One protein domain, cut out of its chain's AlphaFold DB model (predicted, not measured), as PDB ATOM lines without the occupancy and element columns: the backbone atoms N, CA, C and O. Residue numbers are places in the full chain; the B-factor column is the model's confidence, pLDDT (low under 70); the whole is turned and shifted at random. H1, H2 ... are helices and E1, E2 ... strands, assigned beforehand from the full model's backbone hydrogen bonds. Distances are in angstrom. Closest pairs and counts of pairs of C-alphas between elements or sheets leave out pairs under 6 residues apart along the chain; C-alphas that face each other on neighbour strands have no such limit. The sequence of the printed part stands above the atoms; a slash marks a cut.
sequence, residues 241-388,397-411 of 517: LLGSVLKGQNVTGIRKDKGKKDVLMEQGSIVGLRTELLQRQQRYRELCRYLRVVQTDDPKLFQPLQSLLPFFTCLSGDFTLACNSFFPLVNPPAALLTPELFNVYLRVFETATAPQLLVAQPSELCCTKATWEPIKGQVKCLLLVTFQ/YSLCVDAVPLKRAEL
ATOM      1  N   LEU A 241     134.404 124.752 180.642       90.88
ATOM      2  CA  LEU A 241     135.397 124.102 179.787       90.88
ATOM      3  C   LEU A 241     135.525 124.865 178.466       90.88
ATOM      4  O   LEU A 241     136.634 125.276 178.118       90.88
ATOM      5  N   LEU A 242     134.414 125.130 177.782       90.31
ATOM      6  CA  LEU A 242     134.400 125.905 176.545       90.31
ATOM      7  C   LEU A 242     135.003 127.297 176.752       90.31
ATOM      8  O   LEU A 242     135.918 127.695 176.033       90.31
ATOM      9  N   GLY A 243     134.551 128.017 177.777       91.50
ATOM     10  CA  GLY A 243     135.055 129.337 178.127       91.50
ATOM     11  C   GLY A 243     136.560 129.330 178.403       91.50
ATOM     12  O   GLY A 243     137.268 130.239 177.964       91.50
ATOM     13  N   SER A 244     137.084 128.289 179.065       93.75
ATOM     14  CA  SER A 244     138.528 128.135 179.296       93.75
ATOM     15  C   SER A 244     139.320 127.899 178.001       93.75
ATOM     16  O   SER A 244     140.419 128.440 177.851       93.75
ATOM     17  N   VAL A 245     138.755 127.161 177.038       94.94
ATOM     18  CA  VAL A 245     139.349 126.946 175.707       94.94
ATOM     19  C   VAL A 245     139.357 128.244 174.904       94.94
ATOM     20  O   VAL A 245     140.412 128.665 174.428       94.94
ATOM     21  N   LEU A 246     138.220 128.941 174.818       93.00
ATOM     22  CA  LEU A 246     138.097 130.200 174.073       93.00
ATOM     23  C   LEU A 246     139.040 131.281 174.631       93.00
ATOM     24  O   LEU A 246     139.732 131.965 173.872       93.00
ATOM     25  N   LYS A 247     139.181 131.366 175.962       92.31
ATOM     26  CA  LYS A 247     140.140 132.263 176.638       92.31
ATOM     27  C   LYS A 247     141.606 131.843 176.462       92.31
ATOM     28  O   LYS A 247     142.497 132.650 176.724       92.31
ATOM     29  N   GLY A 248     141.871 130.628 175.978       89.94
ATOM     30  CA  GLY A 248     143.215 130.078 175.784       89.94
ATOM     31  C   GLY A 248     143.877 129.574 177.068       89.94
ATOM     32  O   GLY A 248     145.088 129.385 177.084       89.94
ATOM     33  N   GLN A 249     143.105 129.377 178.139       92.50
ATOM     34  CA  GLN A 249     143.570 128.782 179.399       92.50
ATOM     35  C   GLN A 249     143.655 127.254 179.299       92.50
ATOM     36  O   GLN A 249     144.448 126.632 180.000       92.50
ATOM     37  N   ASN A 250     142.854 126.655 178.416       90.81
ATOM     38  CA  ASN A 250     142.837 125.223 178.159       90.81
ATOM     39  C   ASN A 250     143.174 124.939 176.691       90.81
ATOM     40  O   ASN A 250     142.392 125.240 175.794       90.81
ATOM     41  N   VAL A 251     144.352 124.358 176.451       91.44
ATOM     42  CA  VAL A 251     144.852 124.023 175.105       91.44
ATOM     43  C   VAL A 251     144.645 122.556 174.730       91.44
ATOM     44  O   VAL A 251     145.050 122.148 173.648       91.44
ATOM     45  N   THR A 252     144.049 121.752 175.614       92.25
ATOM     46  CA  THR A 252     143.815 120.318 175.385       92.25
ATOM     47  C   THR A 252     142.349 119.992 175.127       92.25
ATOM     48  O   THR A 252     142.055 118.902 174.649       92.25
ATOM     49  N   GLY A 253     141.427 120.903 175.464       91.62
ATOM     50  CA  GLY A 253     139.985 120.651 175.400       91.62
ATOM     51  C   GLY A 253     139.502 119.662 176.462       91.62
ATOM     52  O   GLY A 253     138.421 119.099 176.325       91.62
ATOM     53  N   ILE A 254     140.298 119.417 177.508       92.81
ATOM     54  CA  ILE A 254     139.997 118.430 178.551       92.81
ATOM     55  C   ILE A 254     140.047 119.109 179.918       92.81
ATOM     56  O   ILE A 254     141.015 119.800 180.242       92.81
ATOM     57  N   ARG A 255     139.040 118.863 180.757       90.81
ATOM     58  CA  ARG A 255     139.023 119.260 182.169       90.81
ATOM     59  C   ARG A 255     138.822 118.028 183.042       90.81
ATOM     60  O   ARG A 255     137.993 117.178 182.747       90.81
ATOM     61  N   LYS A 256     139.596 117.910 184.119       88.69
ATOM     62  CA  LYS A 256     139.361 116.895 185.154       88.69
ATOM     63  C   LYS A 256     138.575 117.550 186.280       88.69
ATOM     64  O   LYS A 256     139.051 118.535 186.838       88.69
ATOM     65  N   ASP A 257     137.402 117.019 186.598       79.12
ATOM     66  CA  ASP A 257     136.597 117.466 187.732       79.12
ATOM     67  C   ASP A 257     136.214 116.269 188.602       79.12
ATOM     68  O   ASP A 257     135.659 115.291 188.105       79.12
ATOM     69  N   LYS A 258     136.577 116.314 189.889       74.88
ATOM     70  CA  LYS A 258     136.309 115.254 190.885       74.88
ATOM     71  C   LYS A 258     136.589 113.821 190.386       74.88
ATOM     72  O   LYS A 258     135.827 112.897 190.644       74.88
ATOM     73  N   GLY A 259     137.676 113.636 189.633       76.81
ATOM     74  CA  GLY A 259     138.072 112.338 189.065       76.81
ATOM     75  C   GLY A 259     137.412 111.971 187.728       76.81
ATOM     76  O   GLY A 259     137.893 111.063 187.053       76.81
ATOM     77  N   LYS A 260     136.385 112.704 187.278       83.06
ATOM     78  CA  LYS A 260     135.754 112.527 185.965       83.06
ATOM     79  C   LYS A 260     136.448 113.397 184.912       83.06
ATOM     80  O   LYS A 260     136.755 114.567 185.144       83.06
ATOM     81  N   LYS A 261     136.726 112.813 183.744       90.19
ATOM     82  CA  LYS A 261     137.305 113.513 182.588       90.19
ATOM     83  C   LYS A 261     136.173 114.112 181.754       90.19
ATOM     84  O   LYS A 261     135.404 113.367 181.158       90.19
ATOM     85  N   ASP A 262     136.101 115.433 181.713       89.81
ATOM     86  CA  ASP A 262     135.242 116.181 180.802       89.81
ATOM     87  C   ASP A 262     136.030 116.546 179.536       89.81
ATOM     88  O   ASP A 262     137.160 117.037 179.620       89.81
ATOM     89  N   VAL A 263     135.464 116.258 178.367       91.31
ATOM     90  CA  VAL A 263     136.088 116.481 177.055       91.31
ATOM     91  C   VAL A 263     135.189 117.402 176.245       91.31
ATOM     92  O   VAL A 263     133.967 117.233 176.228       91.31
ATOM     93  N   LEU A 264     135.791 118.375 175.561       91.56
ATOM     94  CA  LEU A 264     135.081 119.266 174.656       91.56
ATOM     95  C   LEU A 264     134.691 118.492 173.391       91.56
ATOM     96  O   LEU A 264     135.440 118.448 172.418       91.56
ATOM     97  N   MET A 265     133.530 117.852 173.452       88.75
ATOM     98  CA  MET A 265     132.936 117.080 172.369       88.75
ATOM     99  C   MET A 265     131.593 117.711 172.002       88.75
ATOM    100  O   MET A 265     130.776 117.954 172.893       88.75
ATOM    101  N   GLU A 266     131.394 118.014 170.722       87.81
ATOM    102  CA  GLU A 266     130.178 118.627 170.181       87.81
ATOM    103  C   GLU A 266     129.802 118.003 168.843       87.81
ATOM    104  O   GLU A 266     130.661 117.492 168.137       87.81
ATOM    105  N   GLN A 267     128.524 118.071 168.473       80.56
ATOM    106  CA  GLN A 267     128.081 117.552 167.180       80.56
ATOM    107  C   GLN A 267     128.624 118.388 166.017       80.56
ATOM    108  O   GLN A 267     128.733 119.613 166.131       80.56
ATOM    109  N   GLY A 268     128.883 117.755 164.871       81.69
ATOM    110  CA  GLY A 268     129.431 118.429 163.686       81.69
ATOM    111  C   GLY A 268     128.637 119.667 163.236       81.69
ATOM    112  O   GLY A 268     129.226 120.692 162.886       81.69
ATOM    113  N   SER A 269     127.305 119.625 163.331       78.69
ATOM    114  CA  SER A 269     126.419 120.766 163.040       78.69
ATOM    115  C   SER A 269     126.641 121.949 163.992       78.69
ATOM    116  O   SER A 269     126.699 123.100 163.556       78.69
ATOM    117  N   ILE A 270     126.843 121.676 165.285       84.25
ATOM    118  CA  ILE A 270     127.139 122.683 166.312       84.25
ATOM    119  C   ILE A 270     128.518 123.297 166.061       84.25
ATOM    120  O   ILE A 270     128.677 124.516 166.142       84.25
ATOM    121  N   VAL A 271     129.509 122.475 165.696       88.62
ATOM    122  CA  VAL A 271     130.850 122.951 165.330       88.62
ATOM    123  C   VAL A 271     130.782 123.908 164.137       88.62
ATOM    124  O   VAL A 271     131.409 124.971 164.185       88.62
ATOM    125  N   GLY A 272     129.990 123.581 163.111       85.75
ATOM    126  CA  GLY A 272     129.736 124.451 161.961       85.75
ATOM    127  C   GLY A 272     129.115 125.793 162.363       85.75
ATOM    128  O   GLY A 272     129.697 126.844 162.091       85.75
ATOM    129  N   LEU A 273     128.002 125.765 163.104       85.44
ATOM    130  CA  LEU A 273     127.309 126.973 163.578       85.44
ATOM    131  C   LEU A 273     128.200 127.852 164.465       85.44
ATOM    132  O   LEU A 273     128.226 129.076 164.325       85.44
ATOM    133  N   ARG A 274     128.969 127.242 165.375       89.69
ATOM    134  CA  ARG A 274     129.891 127.977 166.244       89.69
ATOM    135  C   ARG A 274     131.017 128.626 165.443       89.69
ATOM    136  O   ARG A 274     131.403 129.758 165.738       89.69
ATOM    137  N   THR A 275     131.519 127.924 164.431       91.81
ATOM    138  CA  THR A 275     132.543 128.445 163.521       91.81
ATOM    139  C   THR A 275     132.020 129.652 162.759       91.81
ATOM    140  O   THR A 275     132.668 130.695 162.750       91.81
ATOM    141  N   GLU A 276     130.825 129.550 162.184       90.62
ATOM    142  CA  GLU A 276     130.176 130.655 161.483       90.62
ATOM    143  C   GLU A 276     129.967 131.873 162.397       90.62
ATOM    144  O   GLU A 276     130.312 132.998 162.025       90.62
ATOM    145  N   LEU A 277     129.478 131.664 163.625       88.38
ATOM    146  CA  LEU A 277     129.254 132.762 164.565       88.38
ATOM    147  C   LEU A 277     130.559 133.470 164.953       88.38
ATOM    148  O   LEU A 277     130.611 134.700 164.967       88.38
ATOM    149  N   LEU A 278     131.623 132.716 165.249       91.56
ATOM    150  CA  LEU A 278     132.923 133.298 165.597       91.56
ATOM    151  C   LEU A 278     133.555 134.047 164.416       91.56
ATOM    152  O   LEU A 278     134.203 135.070 164.641       91.56
ATOM    153  N   GLN A 279     133.333 133.589 163.177       92.50
ATOM    154  CA  GLN A 279     133.742 134.313 161.969       92.50
ATOM    155  C   GLN A 279     132.982 135.637 161.821       92.50
ATOM    156  O   GLN A 279     133.614 136.679 161.657       92.50
ATOM    157  N   ARG A 280     131.646 135.630 161.956       88.62
ATOM    158  CA  ARG A 280     130.813 136.849 161.898       88.62
ATOM    159  C   ARG A 280     131.210 137.877 162.962       88.62
ATOM    160  O   ARG A 280     131.177 139.075 162.708       88.62
ATOM    161  N   GLN A 281     131.616 137.411 164.143       89.44
ATOM    162  CA  GLN A 281     132.096 138.256 165.242       89.44
ATOM    163  C   GLN A 281     133.579 138.656 165.118       89.44
ATOM    164  O   GLN A 281     134.096 139.323 166.012       89.44
ATOM    165  N   GLN A 282     134.284 138.231 164.063       89.50
ATOM    166  CA  GLN A 282     135.727 138.440 163.869       89.50
ATOM    167  C   GLN A 282     136.601 137.945 165.046       89.50
ATOM    168  O   GLN A 282     137.711 138.426 165.281       89.50
ATOM    169  N   ARG A 283     136.135 136.937 165.799       91.56
ATOM    170  CA  ARG A 283     136.832 136.352 166.966       91.56
ATOM    171  C   ARG A 283     137.761 135.206 166.553       91.56
ATOM    172  O   ARG A 283     137.749 134.119 167.133       91.56
ATOM    173  N   TYR A 284     138.616 135.450 165.560       92.44
ATOM    174  CA  TYR A 284     139.418 134.404 164.909       92.44
ATOM    175  C   TYR A 284     140.413 133.690 165.838       92.44
ATOM    176  O   TYR A 284     140.639 132.491 165.694       92.44
ATOM    177  N   ARG A 285     140.971 134.371 166.853       91.56
ATOM    178  CA  ARG A 285     141.845 133.707 167.848       91.56
ATOM    179  C   ARG A 285     141.110 132.630 168.635       91.56
ATOM    180  O   ARG A 285     141.678 131.583 168.933       91.56
ATOM    181  N   GLU A 286     139.871 132.914 169.002       94.44
ATOM    182  CA  GLU A 286     139.034 132.000 169.771       94.44
ATOM    183  C   GLU A 286     138.567 130.843 168.896       94.44
ATOM    184  O   GLU A 286     138.635 129.694 169.324       94.44
ATOM    185  N   LEU A 287     138.226 131.138 167.638       95.00
ATOM    186  CA  LEU A 287     137.939 130.129 166.623       95.00
ATOM    187  C   LEU A 287     139.104 129.150 166.444       95.00
ATOM    188  O   LEU A 287     138.910 127.938 166.522       95.00
ATOM    189  N   CYS A 288     140.330 129.656 166.287       93.50
ATOM    190  CA  CYS A 288     141.517 128.810 166.170       93.50
ATOM    191  C   CYS A 288     141.749 127.946 167.415       93.50
ATOM    192  O   CYS A 288     142.138 126.788 167.288       93.50
ATOM    193  N   ARG A 289     141.534 128.484 168.624       94.94
ATOM    194  CA  ARG A 289     141.664 127.714 169.877       94.94
ATOM    195  C   ARG A 289     140.635 126.595 169.951       94.94
ATOM    196  O   ARG A 289     140.987 125.478 170.306       94.94
ATOM    197  N   TYR A 290     139.397 126.903 169.582       95.56
ATOM    198  CA  TYR A 290     138.287 125.966 169.570       95.56
ATOM    199  C   TYR A 290     138.517 124.808 168.587       95.56
ATOM    200  O   TYR A 290     138.563 123.651 169.006       95.56
ATOM    201  N   LEU A 291     138.763 125.111 167.307       94.19
ATOM    202  CA  LEU A 291     138.936 124.108 166.245       94.19
ATOM    203  C   LEU A 291     140.150 123.185 166.451       94.19
ATOM    204  O   LEU A 291     140.178 122.076 165.918       94.19
ATOM    205  N   ARG A 292     141.152 123.616 167.229       92.19
ATOM    206  CA  ARG A 292     142.326 122.791 167.563       92.19
ATOM    207  C   ARG A 292     142.026 121.654 168.536       92.19
ATOM    208  O   ARG A 292     142.786 120.692 168.554       92.19
ATOM    209  N   VAL A 293     140.999 121.788 169.376       93.56
ATOM    210  CA  VAL A 293     140.791 120.875 170.514       93.56
ATOM    211  C   VAL A 293     139.404 120.247 170.561       93.56
ATOM    212  O   VAL A 293     139.235 119.247 171.256       93.56
ATOM    213  N   VAL A 294     138.420 120.816 169.858       93.31
ATOM    214  CA  VAL A 294     137.070 120.249 169.807       93.31
ATOM    215  C   VAL A 294     137.081 118.886 169.122       93.31
ATOM    216  O   VAL A 294     137.729 118.687 168.094       93.31
ATOM    217  N   GLN A 295     136.362 117.944 169.719       91.38
ATOM    218  CA  GLN A 295     136.076 116.634 169.150       91.38
ATOM    219  C   GLN A 295     134.643 116.609 168.622       91.38
ATOM    220  O   GLN A 295     133.770 117.279 169.169       91.38
ATOM    221  N   THR A 296     134.412 115.836 167.564       89.00
ATOM    222  CA  THR A 296     133.123 115.753 166.871       89.00
ATOM    223  C   THR A 296     132.750 114.308 166.576       89.00
ATOM    224  O   THR A 296     133.628 113.449 166.451       89.00
ATOM    225  N   ASP A 297     131.453 114.055 166.452       84.06
ATOM    226  CA  ASP A 297     130.882 112.800 165.967       84.06
ATOM    227  C   ASP A 297     130.971 112.659 164.438       84.06
ATOM    228  O   ASP A 297     131.057 111.542 163.929       84.06
ATOM    229  N   ASP A 298     131.022 113.781 163.711       82.88
ATOM    230  CA  ASP A 298     131.156 113.818 162.255       82.88
ATOM    231  C   ASP A 298     132.520 114.390 161.814       82.88
ATOM    232  O   ASP A 298     132.688 115.612 161.689       82.88
ATOM    233  N   PRO A 299     133.523 113.533 161.545       81.62
ATOM    234  CA  PRO A 299     134.823 113.980 161.060       81.62
ATOM    235  C   PRO A 299     134.782 114.517 159.620       81.62
ATOM    236  O   PRO A 299     135.671 115.284 159.254       81.62
ATOM    237  N   LYS A 300     133.781 114.157 158.801       83.81
ATOM    238  CA  LYS A 300     133.707 114.586 157.392       83.81
ATOM    239  C   LYS A 300     133.369 116.068 157.281       83.81
ATOM    240  O   LYS A 300     133.966 116.765 156.468       83.81
ATOM    241  N   LEU A 301     132.460 116.557 158.127       79.56
ATOM    242  CA  LEU A 301     132.143 117.988 158.210       79.56
ATOM    243  C   LEU A 301     133.268 118.802 158.865       79.56
ATOM    244  O   LEU A 301     133.455 119.976 158.557       79.56
ATOM    245  N   PHE A 302     134.035 118.183 159.761       86.69
ATOM    246  CA  PHE A 302     135.027 118.885 160.571       86.69
ATOM    247  C   PHE A 302     136.414 118.998 159.937       86.69
ATOM    248  O   PHE A 302     137.075 120.022 160.112       86.69
ATOM    249  N   GLN A 303     136.861 117.994 159.180       87.12
ATOM    250  CA  GLN A 303     138.168 118.025 158.511       87.12
ATOM    251  C   GLN A 303     138.374 119.276 157.634       87.12
ATOM    252  O   GLN A 303     139.429 119.909 157.752       87.12
ATOM    253  N   PRO A 304     137.391 119.713 156.820       87.88
ATOM    254  CA  PRO A 304     137.512 120.959 156.077       87.88
ATOM    255  C   PRO A 304     137.692 122.195 156.957       87.88
ATOM    256  O   PRO A 304     138.569 123.015 156.687       87.88
ATOM    257  N   LEU A 305     136.951 122.298 158.063       89.38
ATOM    258  CA  LEU A 305     137.090 123.403 159.014       89.38
ATOM    259  C   LEU A 305     138.476 123.417 159.671       89.38
ATOM    260  O   LEU A 305     139.076 124.479 159.832       89.38
ATOM    261  N   GLN A 306     139.027 122.247 160.003       87.81
ATOM    262  CA  GLN A 306     140.395 122.145 160.517       87.81
ATOM    263  C   GLN A 306     141.439 122.550 159.473       87.81
ATOM    264  O   GLN A 306     142.428 123.196 159.818       87.81
ATOM    265  N   SER A 307     141.221 122.228 158.198       87.94
ATOM    266  CA  SER A 307     142.140 122.611 157.118       87.94
ATOM    267  C   SER A 307     142.199 124.130 156.880       87.94
ATOM    268  O   SER A 307     143.192 124.633 156.357       87.94
ATOM    269  N   LEU A 308     141.184 124.873 157.340       91.38
ATOM    270  CA  LEU A 308     141.132 126.338 157.336       91.38
ATOM    271  C   LEU A 308     141.842 126.986 158.542       91.38
ATOM    272  O   LEU A 308     141.953 128.212 158.597       91.38
ATOM    273  N   LEU A 309     142.374 126.211 159.499       91.88
ATOM    274  CA  LEU A 309     143.113 126.751 160.652       91.88
ATOM    275  C   LEU A 309     144.240 127.731 160.273       91.88
ATOM    276  O   LEU A 309     144.351 128.763 160.947       91.88
ATOM    277  N   PRO A 310     145.070 127.483 159.237       91.38
ATOM    278  CA  PRO A 310     146.081 128.448 158.818       91.38
ATOM    279  C   PRO A 310     145.461 129.774 158.361       91.38
ATOM    280  O   PRO A 310     145.937 130.834 158.759       91.38
ATOM    281  N   PHE A 311     144.354 129.726 157.613       92.44
ATOM    282  CA  PHE A 311     143.627 130.915 157.161       92.44
ATOM    283  C   PHE A 311     143.047 131.723 158.327       92.44
ATOM    284  O   PHE A 311     143.312 132.918 158.438       92.44
ATOM    285  N   PHE A 312     142.341 131.082 159.263       93.12
ATOM    286  CA  PHE A 312     141.826 131.773 160.452       93.12
ATOM    287  C   PHE A 312     142.953 132.326 161.338       93.12
ATOM    288  O   PHE A 312     142.807 133.376 161.965       93.12
ATOM    289  N   THR A 313     144.115 131.664 161.354       90.94
ATOM    290  CA  THR A 313     145.305 132.176 162.043       90.94
ATOM    291  C   THR A 313     145.838 133.436 161.353       90.94
ATOM    292  O   THR A 313     146.136 134.405 162.055       90.94
ATOM    293  N   CYS A 314     145.858 133.494 160.014       91.31
ATOM    294  CA  CYS A 314     146.150 134.728 159.276       91.31
ATOM    295  C   CYS A 314     145.175 135.849 159.652       91.31
ATOM    296  O   CYS A 314     145.627 136.930 160.011       91.31
ATOM    297  N   LEU A 315     143.862 135.582 159.664       90.31
ATOM    298  CA  LEU A 315     142.835 136.572 160.034       90.31
ATOM    299  C   LEU A 315     142.963 137.082 161.478       90.31
ATOM    300  O   LEU A 315     142.478 138.161 161.806       90.31
ATOM    301  N   SER A 316     143.639 136.331 162.349       87.81
ATOM    302  CA  SER A 316     143.962 136.772 163.710       87.81
ATOM    303  C   SER A 316     145.170 137.724 163.807       87.81
ATOM    304  O   SER A 316     145.486 138.207 164.903       87.81
ATOM    305  N   GLY A 317     145.843 137.978 162.677       85.19
ATOM    306  CA  GLY A 317     147.011 138.848 162.538       85.19
ATOM    307  C   GLY A 317     148.360 138.188 162.851       85.19
ATOM    308  O   GLY A 317     149.351 138.899 162.978       85.19
ATOM    309  N   ASP A 318     148.419 136.859 163.003       85.50
ATOM    310  CA  ASP A 318     149.655 136.118 163.316       85.50
ATOM    311  C   ASP A 318     150.134 135.290 162.111       85.50
ATOM    312  O   ASP A 318     149.922 134.077 162.017       85.50
ATOM    313  N   PHE A 319     150.778 135.962 161.153       87.12
ATOM    314  CA  PHE A 319     151.251 135.319 159.924       87.12
ATOM    315  C   PHE A 319     152.402 134.340 160.152       87.12
ATOM    316  O   PHE A 319     152.512 133.351 159.429       87.12
ATOM    317  N   THR A 320     153.254 134.574 161.153       83.44
ATOM    318  CA  THR A 320     154.358 133.661 161.473       83.44
ATOM    319  C   THR A 320     153.814 132.330 161.986       83.44
ATOM    320  O   THR A 320     154.233 131.268 161.520       83.44
ATOM    321  N   LEU A 321     152.841 132.365 162.903       86.19
ATOM    322  CA  LEU A 321     152.198 131.154 163.410       86.19
ATOM    323  C   LEU A 321     151.384 130.462 162.313       86.19
ATOM    324  O   LEU A 321     151.472 129.239 162.182       86.19
ATOM    325  N   ALA A 322     150.670 131.224 161.477       88.62
ATOM    326  CA  ALA A 322     149.957 130.677 160.325       88.62
ATOM    327  C   ALA A 322     150.908 129.954 159.355       88.62
ATOM    328  O   ALA A 322     150.681 128.788 159.036       88.62
ATOM    329  N   CYS A 323     152.020 130.583 158.966       85.06
ATOM    330  CA  CYS A 323     153.039 129.990 158.097       85.06
ATOM    331  C   CYS A 323     153.619 128.694 158.687       85.06
ATOM    332  O   CYS A 323     153.802 127.710 157.974       85.06
ATOM    333  N   ASN A 324     153.884 128.657 159.995       84.62
ATOM    334  CA  ASN A 324     154.401 127.456 160.655       84.62
ATOM    335  C   ASN A 324     153.359 126.327 160.739       84.62
ATOM    336  O   ASN A 324     153.725 125.156 160.649       84.62
ATOM    337  N   SER A 325     152.069 126.661 160.854       85.88
ATOM    338  CA  SER A 325     150.978 125.679 160.957       85.88
ATOM    339  C   SER A 325     150.768 124.830 159.696       85.88
ATOM    340  O   SER A 325     150.140 123.778 159.768       85.88
ATOM    341  N   PHE A 326     151.345 125.232 158.562       84.00
ATOM    342  CA  PHE A 326     151.346 124.455 157.322       84.00
ATOM    343  C   PHE A 326     152.274 123.240 157.339       84.00
ATOM    344  O   PHE A 326     152.112 122.344 156.509       84.00
ATOM    345  N   PHE A 327     153.241 123.200 158.261       83.88
ATOM    346  CA  PHE A 327     154.307 122.197 158.267       83.88
ATOM    347  C   PHE A 327     154.462 121.459 159.613       83.88
ATOM    348  O   PHE A 327     155.579 121.398 160.137       83.88
ATOM    349  N   PRO A 328     153.387 120.902 160.206       78.12
ATOM    350  CA  PRO A 328     153.524 119.945 161.295       78.12
ATOM    351  C   PRO A 328     154.263 118.685 160.818       78.12
ATOM    352  O   PRO A 328     154.263 118.354 159.632       78.12
ATOM    353  N   LEU A 329     154.867 117.962 161.766       69.75
ATOM    354  CA  LEU A 329     155.590 116.710 161.498       69.75
ATOM    355  C   LEU A 329     154.682 115.594 160.954       69.75
ATOM    356  O   LEU A 329     155.166 114.683 160.292       69.75
ATOM    357  N   VAL A 330     153.377 115.660 161.234       66.38
ATOM    358  CA  VAL A 330     152.378 114.659 160.841       66.38
ATOM    359  C   VAL A 330     151.277 115.356 160.043       66.38
ATOM    360  O   VAL A 330     150.708 116.330 160.529       66.38
ATOM    361  N   ASN A 331     150.983 114.850 158.839       67.62
ATOM    362  CA  ASN A 331     149.930 115.330 157.929       67.62
ATOM    363  C   ASN A 331     149.949 116.855 157.684       67.62
ATOM    364  O   ASN A 331     149.025 117.560 158.097       67.62
ATOM    365  N   PRO A 332     150.992 117.392 157.024       76.06
ATOM    366  CA  PRO A 332     151.117 118.827 156.821       76.06
ATOM    367  C   PRO A 332     150.011 119.379 155.908       76.06
ATOM    368  O   PRO A 332     149.895 118.911 154.773       76.06
ATOM    369  N   PRO A 333     149.259 120.423 156.326       80.75
ATOM    370  CA  PRO A 333     148.273 121.078 155.464       80.75
ATOM    371  C   PRO A 333     148.856 121.545 154.126       80.75
ATOM    372  O   PRO A 333     148.154 121.567 153.122       80.75
ATOM    373  N   ALA A 334     150.158 121.863 154.089       79.50
ATOM    374  CA  ALA A 334     150.854 122.237 152.861       79.50
ATOM    375  C   ALA A 334     150.788 121.169 151.758       79.50
ATOM    376  O   ALA A 334     150.772 121.530 150.586       79.50
ATOM    377  N   ALA A 335     150.734 119.879 152.107       78.81
ATOM    378  CA  ALA A 335     150.673 118.799 151.121       78.81
ATOM    379  C   ALA A 335     149.326 118.742 150.379       78.81
ATOM    380  O   ALA A 335     149.265 118.231 149.265       78.81
ATOM    381  N   LEU A 336     148.263 119.296 150.977       80.00
ATOM    382  CA  LEU A 336     146.900 119.303 150.436       80.00
ATOM    383  C   LEU A 336     146.560 120.586 149.660       80.00
ATOM    384  O   LEU A 336     145.424 120.757 149.221       80.00
ATOM    385  N   LEU A 337     147.516 121.507 149.501       82.44
ATOM    386  CA  LEU A 337     147.277 122.755 148.784       82.44
ATOM    387  C   LEU A 337     147.085 122.506 147.285       82.44
ATOM    388  O   LEU A 337     147.925 121.903 146.624       82.44
ATOM    389  N   THR A 338     146.003 123.050 146.729       84.75
ATOM    390  CA  THR A 338     145.889 123.235 145.279       84.75
ATOM    391  C   THR A 338     146.719 124.453 144.851       84.75
ATOM    392  O   THR A 338     146.984 125.337 145.678       84.75
ATOM    393  N   PRO A 339     147.123 124.559 143.573       79.31
ATOM    394  CA  PRO A 339     147.834 125.742 143.086       79.31
ATOM    395  C   PRO A 339     147.067 127.055 143.306       79.31
ATOM    396  O   PRO A 339     147.654 128.079 143.657       79.31
ATOM    397  N   GLU A 340     145.740 127.024 143.190       82.56
ATOM    398  CA  GLU A 340     144.868 128.172 143.462       82.56
ATOM    399  C   GLU A 340     144.924 128.594 144.936       82.56
ATOM    400  O   GLU A 340     145.171 129.763 145.235       82.56
ATOM    401  N   LEU A 341     144.782 127.638 145.863       85.69
ATOM    402  CA  LEU A 341     144.877 127.903 147.302       85.69
ATOM    403  C   LEU A 341     146.257 128.434 147.684       85.69
ATOM    404  O   LEU A 341     146.368 129.354 148.493       85.69
ATOM    405  N   PHE A 342     147.313 127.884 147.086       84.69
ATOM    406  CA  PHE A 342     148.672 128.367 147.292       84.69
ATOM    407  C   PHE A 342     148.817 129.847 146.906       84.69
ATOM    408  O   PHE A 342     149.369 130.627 147.684       84.69
ATOM    409  N   ASN A 343     148.263 130.256 145.762       82.69
ATOM    410  CA  ASN A 343     148.268 131.656 145.331       82.69
ATOM    411  C   ASN A 343     147.455 132.566 146.267       82.69
ATOM    412  O   ASN A 343     147.895 133.677 146.567       82.69
ATOM    413  N   VAL A 344     146.312 132.093 146.781       86.88
ATOM    414  CA  VAL A 344     145.534 132.826 147.795       86.88
ATOM    415  C   VAL A 344     146.378 133.066 149.048       86.88
ATOM    416  O   VAL A 344     146.493 134.208 149.491       86.88
ATOM    417  N   TYR A 345     147.024 132.032 149.596       87.69
ATOM    418  CA  TYR A 345     147.863 132.175 150.790       87.69
ATOM    419  C   TYR A 345     149.095 133.054 150.552       87.69
ATOM    420  O   TYR A 345     149.431 133.858 151.422       87.69
ATOM    421  N   LEU A 346     149.740 132.961 149.384       83.31
ATOM    422  CA  LEU A 346     150.824 133.875 149.014       83.31
ATOM    423  C   LEU A 346     150.357 135.330 149.029       83.31
ATOM    424  O   LEU A 346     151.001 136.160 149.667       83.31
ATOM    425  N   ARG A 347     149.210 135.624 148.405       85.62
ATOM    426  CA  ARG A 347     148.634 136.972 148.404       85.62
ATOM    427  C   ARG A 347     148.320 137.448 149.818       85.62
ATOM    428  O   ARG A 347     148.640 138.590 150.145       85.62
ATOM    429  N   VAL A 348     147.741 136.595 150.667       88.31
ATOM    430  CA  VAL A 348     147.467 136.926 152.077       88.31
ATOM    431  C   VAL A 348     148.756 137.299 152.807       88.31
ATOM    432  O   VAL A 348     148.812 138.340 153.455       88.31
ATOM    433  N   PHE A 349     149.811 136.494 152.677       85.75
ATOM    434  CA  PHE A 349     151.078 136.754 153.358       85.75
ATOM    435  C   PHE A 349     151.837 137.968 152.809       85.75
ATOM    436  O   PHE A 349     152.530 138.639 153.573       85.75
ATOM    437  N   GLU A 350     151.729 138.242 151.509       82.00
ATOM    438  CA  GLU A 350     152.407 139.357 150.841       82.00
ATOM    439  C   GLU A 350     151.716 140.701 151.085       82.00
ATOM    440  O   GLU A 350     152.381 141.724 151.230       82.00
ATOM    441  N   THR A 351     150.384 140.708 151.146       83.38
ATOM    442  CA  THR A 351     149.596 141.949 151.213       83.38
ATOM    443  C   THR A 351     148.992 142.220 152.585       83.38
ATOM    444  O   THR A 351     148.516 143.326 152.815       83.38
ATOM    445  N   ALA A 352     148.976 141.226 153.480       87.75
ATOM    446  CA  ALA A 352     148.207 141.255 154.726       87.75
ATOM    447  C   ALA A 352     146.717 141.593 154.518       87.75
ATOM    448  O   ALA A 352     146.063 142.145 155.403       87.75
ATOM    449  N   THR A 353     146.167 141.242 153.353       88.25
ATOM    450  CA  THR A 353     144.735 141.351 153.046       88.25
ATOM    451  C   THR A 353     144.113 139.963 152.932       88.25
ATOM    452  O   THR A 353     144.814 138.993 152.645       88.25
ATOM    453  N   ALA A 354     142.806 139.845 153.154       89.31
ATOM    454  CA  ALA A 354     142.066 138.593 152.998       89.31
ATOM    455  C   ALA A 354     140.690 138.823 152.357       89.31
ATOM    456  O   ALA A 354     140.129 139.912 152.498       89.31
ATOM    457  N   PRO A 355     140.129 137.812 151.668       88.38
ATOM    458  CA  PRO A 355     138.787 137.907 151.117       88.38
ATOM    459  C   PRO A 355     137.736 137.960 152.238       88.38
ATOM    460  O   PRO A 355     137.777 137.167 153.181       88.38
ATOM    461  N   GLN A 356     136.777 138.876 152.123       83.56
ATOM    462  CA  GLN A 356     135.677 139.031 153.076       83.56
ATOM    463  C   GLN A 356     134.580 137.995 152.794       83.56
ATOM    464  O   GLN A 356     133.607 138.257 152.089       83.56
ATOM    465  N   LEU A 357     134.768 136.785 153.312       85.25
ATOM    466  CA  LEU A 357     133.875 135.649 153.099       85.25
ATOM    467  C   LEU A 357     133.709 134.869 154.405       85.25
ATOM    468  O   LEU A 357     134.658 134.734 155.179       85.25
ATOM    469  N   LEU A 358     132.516 134.316 154.624       86.88
ATOM    470  CA  LEU A 358     132.348 133.209 155.560       86.88
ATOM    471  C   LEU A 358     132.776 131.940 154.837       86.88
ATOM    472  O   LEU A 358     132.258 131.655 153.760       86.88
ATOM    473  N   VAL A 359     133.728 131.218 155.419       88.56
ATOM    474  CA  VAL A 359     134.280 130.009 154.810       88.56
ATOM    475  C   VAL A 359     134.056 128.803 155.711       88.56
ATOM    476  O   VAL A 359     134.306 128.842 156.919       88.56
ATOM    477  N   ALA A 360     133.571 127.728 155.104       86.44
ATOM    478  CA  ALA A 360     133.425 126.404 155.693       86.44
ATOM    479  C   ALA A 360     134.320 125.371 154.989       86.44
ATOM    480  O   ALA A 360     134.647 124.338 155.576       86.44
ATOM    481  N   GLN A 361     134.746 125.655 153.755       86.88
ATOM    482  CA  GLN A 361     135.587 124.780 152.939       86.88
ATOM    483  C   GLN A 361     136.752 125.568 152.310       86.88
ATOM    484  O   GLN A 361     136.579 126.732 151.948       86.88
ATOM    485  N   PRO A 362     137.936 124.958 152.102       85.31
ATOM    486  CA  PRO A 362     139.055 125.624 151.430       85.31
ATOM    487  C   PRO A 362     138.718 126.155 150.037       85.31
ATOM    488  O   PRO A 362     139.107 127.270 149.709       85.31
ATOM    489  N   SER A 363     137.971 125.397 149.230       84.50
ATOM    490  CA  SER A 363     137.626 125.758 147.847       84.50
ATOM    491  C   SER A 363     136.896 127.100 147.722       84.50
ATOM    492  O   SER A 363     137.026 127.777 146.704       84.50
ATOM    493  N   GLU A 364     136.182 127.528 148.763       86.19
ATOM    494  CA  GLU A 364     135.459 128.804 148.802       86.19
ATOM    495  C   GLU A 364     136.408 130.016 148.798       86.19
ATOM    496  O   GLU A 364     136.038 131.095 148.332       86.19
ATOM    497  N   LEU A 365     137.661 129.838 149.240       84.44
ATOM    498  CA  LEU A 365     138.690 130.885 149.219       84.44
ATOM    499  C   LEU A 365     139.130 131.270 147.802       84.44
ATOM    500  O   LEU A 365     139.608 132.384 147.591       84.44
ATOM    501  N   CYS A 366     138.967 130.375 146.827       82.06
ATOM    502  CA  CYS A 366     139.361 130.609 145.437       82.06
ATOM    503  C   CYS A 366     138.352 131.479 144.658       82.06
ATOM    504  O   CYS A 366     138.498 131.665 143.449       82.06
ATOM    505  N   CYS A 367     137.320 132.023 145.314       74.94
ATOM    506  CA  CYS A 367     136.309 132.851 144.663       74.94
ATOM    507  C   CYS A 367     136.904 134.159 144.107       74.94
ATOM    508  O   CYS A 367     137.299 135.061 144.847       74.94
ATOM    509  N   THR A 368     136.899 134.306 142.779       63.28
ATOM    510  CA  THR A 368     137.459 135.475 142.071       63.28
ATOM    511  C   THR A 368     136.669 136.771 142.274       63.28
ATOM    512  O   THR A 368     137.185 137.848 141.989       63.28
ATOM    513  N   LYS A 369     135.432 136.686 142.780       73.88
ATOM    514  CA  LYS A 369     134.539 137.837 143.012       73.88
ATOM    515  C   LYS A 369     134.654 138.440 144.416       73.88
ATOM    516  O   LYS A 369     133.956 139.405 144.710       73.88
ATOM    517  N   ALA A 370     135.478 137.869 145.291       78.06
ATOM    518  CA  ALA A 370     135.567 138.308 146.678       78.06
ATOM    519  C   ALA A 370     136.323 139.637 146.823       78.06
ATOM    520  O   ALA A 370     137.407 139.813 146.263       78.06
ATOM    521  N   THR A 371     135.774 140.549 147.624       85.25
ATOM    522  CA  THR A 371     136.450 141.792 148.019       85.25
ATOM    523  C   THR A 371     137.539 141.479 149.041       85.25
ATOM    524  O   THR A 371     137.295 140.742 149.995       85.25
ATOM    525  N   TRP A 372     138.740 142.025 148.844       88.75
ATOM    526  CA  TRP A 372     139.873 141.838 149.754       88.75
ATOM    527  C   TRP A 372     140.015 143.040 150.684       88.75
ATOM    528  O   TRP A 372     140.120 144.171 150.210       88.75
ATOM    529  N   GLU A 373     140.059 142.790 151.990       86.00
ATOM    530  CA  GLU A 373     140.194 143.821 153.023       86.00
ATOM    531  C   GLU A 373     141.482 143.628 153.842       86.00
ATOM    532  O   GLU A 373     141.948 142.491 153.989       86.00
ATOM    533  N   PRO A 374     142.068 144.708 154.394       85.44
ATOM    534  CA  PRO A 374     143.186 144.613 155.330       85.44
ATOM    535  C   PRO A 374     142.836 143.780 156.563       85.44
ATOM    536  O   PRO A 374     141.787 143.956 157.188       85.44
ATOM    537  N   ILE A 375     143.744 142.885 156.945       86.75
ATOM    538  CA  ILE A 375     143.604 142.091 158.162       86.75
ATOM    539  C   ILE A 375     143.955 142.970 159.359       86.75
ATOM    540  O   ILE A 375     145.052 143.523 159.449       86.75
ATOM    541  N   LYS A 376     143.044 143.051 160.328       78.50
ATOM    542  CA  LYS A 376     143.264 143.794 161.571       78.50
ATOM    543  C   LYS A 376     144.150 142.995 162.524       78.50
ATOM    544  O   LYS A 376     143.745 141.967 163.063       78.50
ATOM    545  N   GLY A 377     145.359 143.489 162.768       59.41
ATOM    546  CA  GLY A 377     146.243 142.983 163.808       59.41
ATOM    547  C   GLY A 377     145.895 143.566 165.182       59.41
ATOM    548  O   GLY A 377     145.496 144.722 165.332       59.41
ATOM    549  N   GLN A 378     146.083 142.769 166.231       51.88
ATOM    550  CA  GLN A 378     146.206 143.292 167.593       51.88
ATOM    551  C   GLN A 378     147.657 143.146 168.028       51.88
ATOM    552  O   GLN A 378     148.071 142.054 168.436       51.88
ATOM    553  N   VAL A 379     148.406 144.245 167.984       48.38
ATOM    554  CA  VAL A 379     149.709 144.328 168.642       48.38
ATOM    555  C   VAL A 379     149.459 144.737 170.090       48.38
ATOM    556  O   VAL A 379     148.889 145.791 170.366       48.38
ATOM    557  N   LYS A 380     149.895 143.913 171.049       41.97
ATOM    558  CA  LYS A 380     150.053 144.374 172.434       41.97
ATOM    559  C   LYS A 380     151.271 145.296 172.476       41.97
ATOM    560  O   LYS A 380     152.369 144.852 172.796       41.97
ATOM    561  N   CYS A 381     151.094 146.563 172.123       39.34
ATOM    562  CA  CYS A 381     152.119 147.566 172.366       39.34
ATOM    563  C   CYS A 381     152.143 147.878 173.862       39.34
ATOM    564  O   CYS A 381     151.277 148.573 174.384       39.34
ATOM    565  N   LEU A 382     153.151 147.359 174.559       39.06
ATOM    566  CA  LEU A 382     153.554 147.907 175.844       39.06
ATOM    567  C   LEU A 382     154.325 149.198 175.530       39.06
ATOM    568  O   LEU A 382     155.548 149.167 175.418       39.06
ATOM    569  N   LEU A 383     153.646 150.326 175.292       37.66
ATOM    570  CA  LEU A 383     154.392 151.583 175.308       37.66
ATOM    571  C   LEU A 383     154.807 151.840 176.754       37.66
ATOM    572  O   LEU A 383     153.995 152.198 177.605       37.66
ATOM    573  N   LEU A 384     156.102 151.696 177.004       34.00
ATOM    574  CA  LEU A 384     156.785 152.483 178.016       34.00
ATOM    575  C   LEU A 384     156.765 153.937 177.533       34.00
ATOM    576  O   LEU A 384     157.733 154.422 176.956       34.00
ATOM    577  N   VAL A 385     155.640 154.634 177.719       37.62
ATOM    578  CA  VAL A 385     155.688 156.094 177.702       37.62
ATOM    579  C   VAL A 385     156.371 156.491 179.002       37.62
ATOM    580  O   VAL A 385     155.769 156.443 180.072       37.62
ATOM    581  N   THR A 386     157.652 156.840 178.932       31.95
ATOM    582  CA  THR A 386     158.332 157.553 180.012       31.95
ATOM    583  C   THR A 386     157.718 158.948 180.127       31.95
ATOM    584  O   THR A 386     158.257 159.913 179.596       31.95
ATOM    585  N   PHE A 387     156.580 159.069 180.815       37.41
ATOM    586  CA  PHE A 387     156.179 160.341 181.403       37.41
ATOM    587  C   PHE A 387     157.011 160.527 182.670       37.41
ATOM    588  O   PHE A 387     156.678 160.026 183.743       37.41
ATOM    589  N   GLN A 388     158.126 161.245 182.546       38.03
ATOM    590  CA  GLN A 388     158.742 161.889 183.701       38.03
ATOM    591  C   GLN A 388     157.734 162.918 184.238       38.03
ATOM    592  O   GLN A 388     157.667 164.022 183.710       38.03
ATOM    593  N   TYR A 397     147.059 149.793 176.707       39.50
ATOM    594  CA  TYR A 397     146.140 150.062 175.610       39.50
ATOM    595  C   TYR A 397     146.315 149.026 174.496       39.50
ATOM    596  O   TYR A 397     147.402 148.502 174.257       39.50
ATOM    597  N   SER A 398     145.213 148.707 173.825       40.75
ATOM    598  CA  SER A 398     145.180 147.867 172.629       40.75
ATOM    599  C   SER A 398     144.976 148.792 171.434       40.75
ATOM    600  O   SER A 398     143.843 149.184 171.168       40.75
ATOM    601  N   LEU A 399     146.047 149.153 170.724       44.97
ATOM    602  CA  LEU A 399     145.897 149.781 169.411       44.97
ATOM    603  C   LEU A 399     145.623 148.679 168.379       44.97
ATOM    604  O   LEU A 399     146.380 147.713 168.274       44.97
ATOM    605  N   CYS A 400     144.524 148.812 167.639       51.19
ATOM    606  CA  CYS A 400     144.277 147.992 166.460       51.19
ATOM    607  C   CYS A 400     145.122 148.575 165.325       51.19
ATOM    608  O   CYS A 400     144.900 149.712 164.923       51.19
ATOM    609  N   VAL A 401     146.130 147.828 164.885       61.25
ATOM    610  CA  VAL A 401     147.027 148.220 163.791       61.25
ATOM    611  C   VAL A 401     146.868 147.173 162.702       61.25
ATOM    612  O   VAL A 401     146.711 145.993 163.020       61.25
ATOM    613  N   ASP A 402     146.897 147.579 161.438       72.38
ATOM    614  CA  ASP A 402     146.872 146.633 160.322       72.38
ATOM    615  C   ASP A 402     147.984 145.588 160.481       72.38
ATOM    616  O   ASP A 402     149.084 145.873 160.973       72.38
ATOM    617  N   ALA A 403     147.676 144.342 160.131       77.50
ATOM    618  CA  ALA A 403     148.628 143.254 160.239       77.50
ATOM    619  C   ALA A 403     149.817 143.502 159.294       77.50
ATOM    620  O   ALA A 403     149.660 143.988 158.176       77.50
ATOM    621  N   VAL A 404     151.026 143.175 159.749       78.38
ATOM    622  CA  VAL A 404     152.259 143.426 158.990       78.38
ATOM    623  C   VAL A 404     152.528 142.238 158.062       78.38
ATOM    624  O   VAL A 404     152.648 141.128 158.579       78.38
ATOM    625  N   PRO A 405     152.661 142.430 156.735       83.06
ATOM    626  CA  PRO A 405     152.989 141.348 155.808       83.06
ATOM    627  C   PRO A 405     154.268 140.585 156.178       83.06
ATOM    628  O   PRO A 405     155.177 141.134 156.810       83.06
ATOM    629  N   LEU A 406     154.378 139.326 155.741       76.88
ATOM    630  CA  LEU A 406     155.606 138.551 155.929       76.88
ATOM    631  C   LEU A 406     156.770 139.189 155.168       76.88
ATOM    632  O   LEU A 406     156.627 139.702 154.056       76.88
ATOM    633  N   LYS A 407     157.973 139.097 155.743       76.12
ATOM    634  CA  LYS A 407     159.177 139.568 155.051       76.12
ATOM    635  C   LYS A 407     159.413 138.720 153.803       76.12
ATOM    636  O   LYS A 407     159.199 137.510 153.809       76.12
ATOM    637  N   ARG A 408     159.986 139.323 152.759       69.75
ATOM    638  CA  ARG A 408     160.305 138.645 151.487       69.75
ATOM    639  C   ARG A 408     161.043 137.311 151.665       69.75
ATOM    640  O   ARG A 408     160.720 136.329 151.005       69.75
ATOM    641  N   ALA A 409     162.003 137.253 152.587       67.81
ATOM    642  CA  ALA A 409     162.737 136.022 152.881       67.81
ATOM    643  C   ALA A 409     161.845 134.911 153.470       67.81
ATOM    644  O   ALA A 409     162.075 133.735 153.207       67.81
ATOM    645  N   GLU A 410     160.829 135.260 154.257       71.81
ATOM    646  CA  GLU A 410     159.875 134.313 154.844       71.81
ATOM    647  C   GLU A 410     158.870 133.819 153.801       71.81
ATOM    648  O   GLU A 410     158.624 132.617 153.741       71.81
ATOM    649  N   LEU A 411     158.395 134.704 152.916       69.94
ATOM    650  CA  LEU A 411     157.557 134.345 151.763       69.94
ATOM    651  C   LEU A 411     158.245 133.328 150.846       69.94
ATOM    652  O   LEU A 411     157.661 132.310 150.484       69.94
TER     653      LEU A 411
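AT A GLANCE: This is residues 241 to 388 and 397 to 411 of the 517 residues of the protein "Zgc:112980" of Cynoglossus semilaevis (UniProt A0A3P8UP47). Four helices, H2, H3, H5 and H6, stand in an uneven row, each running opposite to the one before it, and make the middle of the domain, with H4 packed on H2. On one side H1 packs on H3 and leads to the hairpin E1 and E2; on the other side lie H8, the strand pair E3 and E4, and H9, while E5 and E6 pair past the end of the helix row where H5 ends at Leu 315, and residues 380 to 388 trail away from there. The printed part has 163 residues, with ten helices and six strands in the order H1 E1 E2 H2 H3 H4 H5 H6 H7 H8 E3 H9 E4 E5 E6 H10. It is mixed, helices and strands, with three antiparallel two-stranded sheets, and compact, with a radius of gyration of the C-alphas of 17.2 A and spans of 54 by 49 by 31 A.

IN THESE COORDINATES: H1, residues 241 to 246, begins at C-alpha 241 (135.397, 124.102, 179.787). E1 is 254 to 257 and E2 260 to 263. H2, 268 to 280, is 18.6 A long, H3, 284 to 293, 14.7 A, and H4, 299 to 307, 12.0 A. H5 is 309 to 315, H6 319 to 325 and H7 333 to 336. H8, 339 to 351, is 18.2 A long. E3 is 353 to 355, H9 362 to 366, E4 372 to 374, E5 376 to 379 and E6 399 to 402. H10, 408 to 411, ends at C-alpha 411 (157.557, 134.345, 151.763).

HOW THE PARTS SIT: H3 is the hub, touching H1, H2, H4 and H5. Its closest C-alphas with H5 are Tyr 284 and Phe 312, 5.7 A, at a shallow tilt of 13 degrees, opposite ways. H2, with residues 275 to 279 alone, touches H3 in a helical hairpin, Leu 278 to Leu 287, 6.0 A between C-alphas. H5 and H6 form another, at 2 degrees. H7 touches no helix. H8 touches H9, C-alphas 340 and 366 being closest at 6.3 A, and H10, 349 and 411 at 7.1 A. N 255 and O 262 of the hairpin E1 and E2 are 2.9 A apart, N 354 and O 373 of E3 and E4 2.9 A, N 377 and O 401 of E5 and E6 2.9 A, each within hydrogen-bond range. E4 runs on into E5 at 21 degrees. Every O i to N i+4 pair is within range in H1, H2, H5, H6 and H8, but 5 of 6 in H3, 3 of 5 in H4 and 0 of 1 in H9, where 2 of 2 O i to N i+3 pairs are; H7 and H10 are too short for such a pair.

THE WHOLE: The C-alphas of Lys 300 and Gln 388, 59.6 A, are farthest apart. Residues 389 to 396 are not printed; C-alphas 388 and 397 are 19.1 A apart across the cut. Of the links printed whole, none is long. Mean pLDDT of the printed part is 81.2, with 24 residues under 70, among them 377 to 388 and 397 to 401.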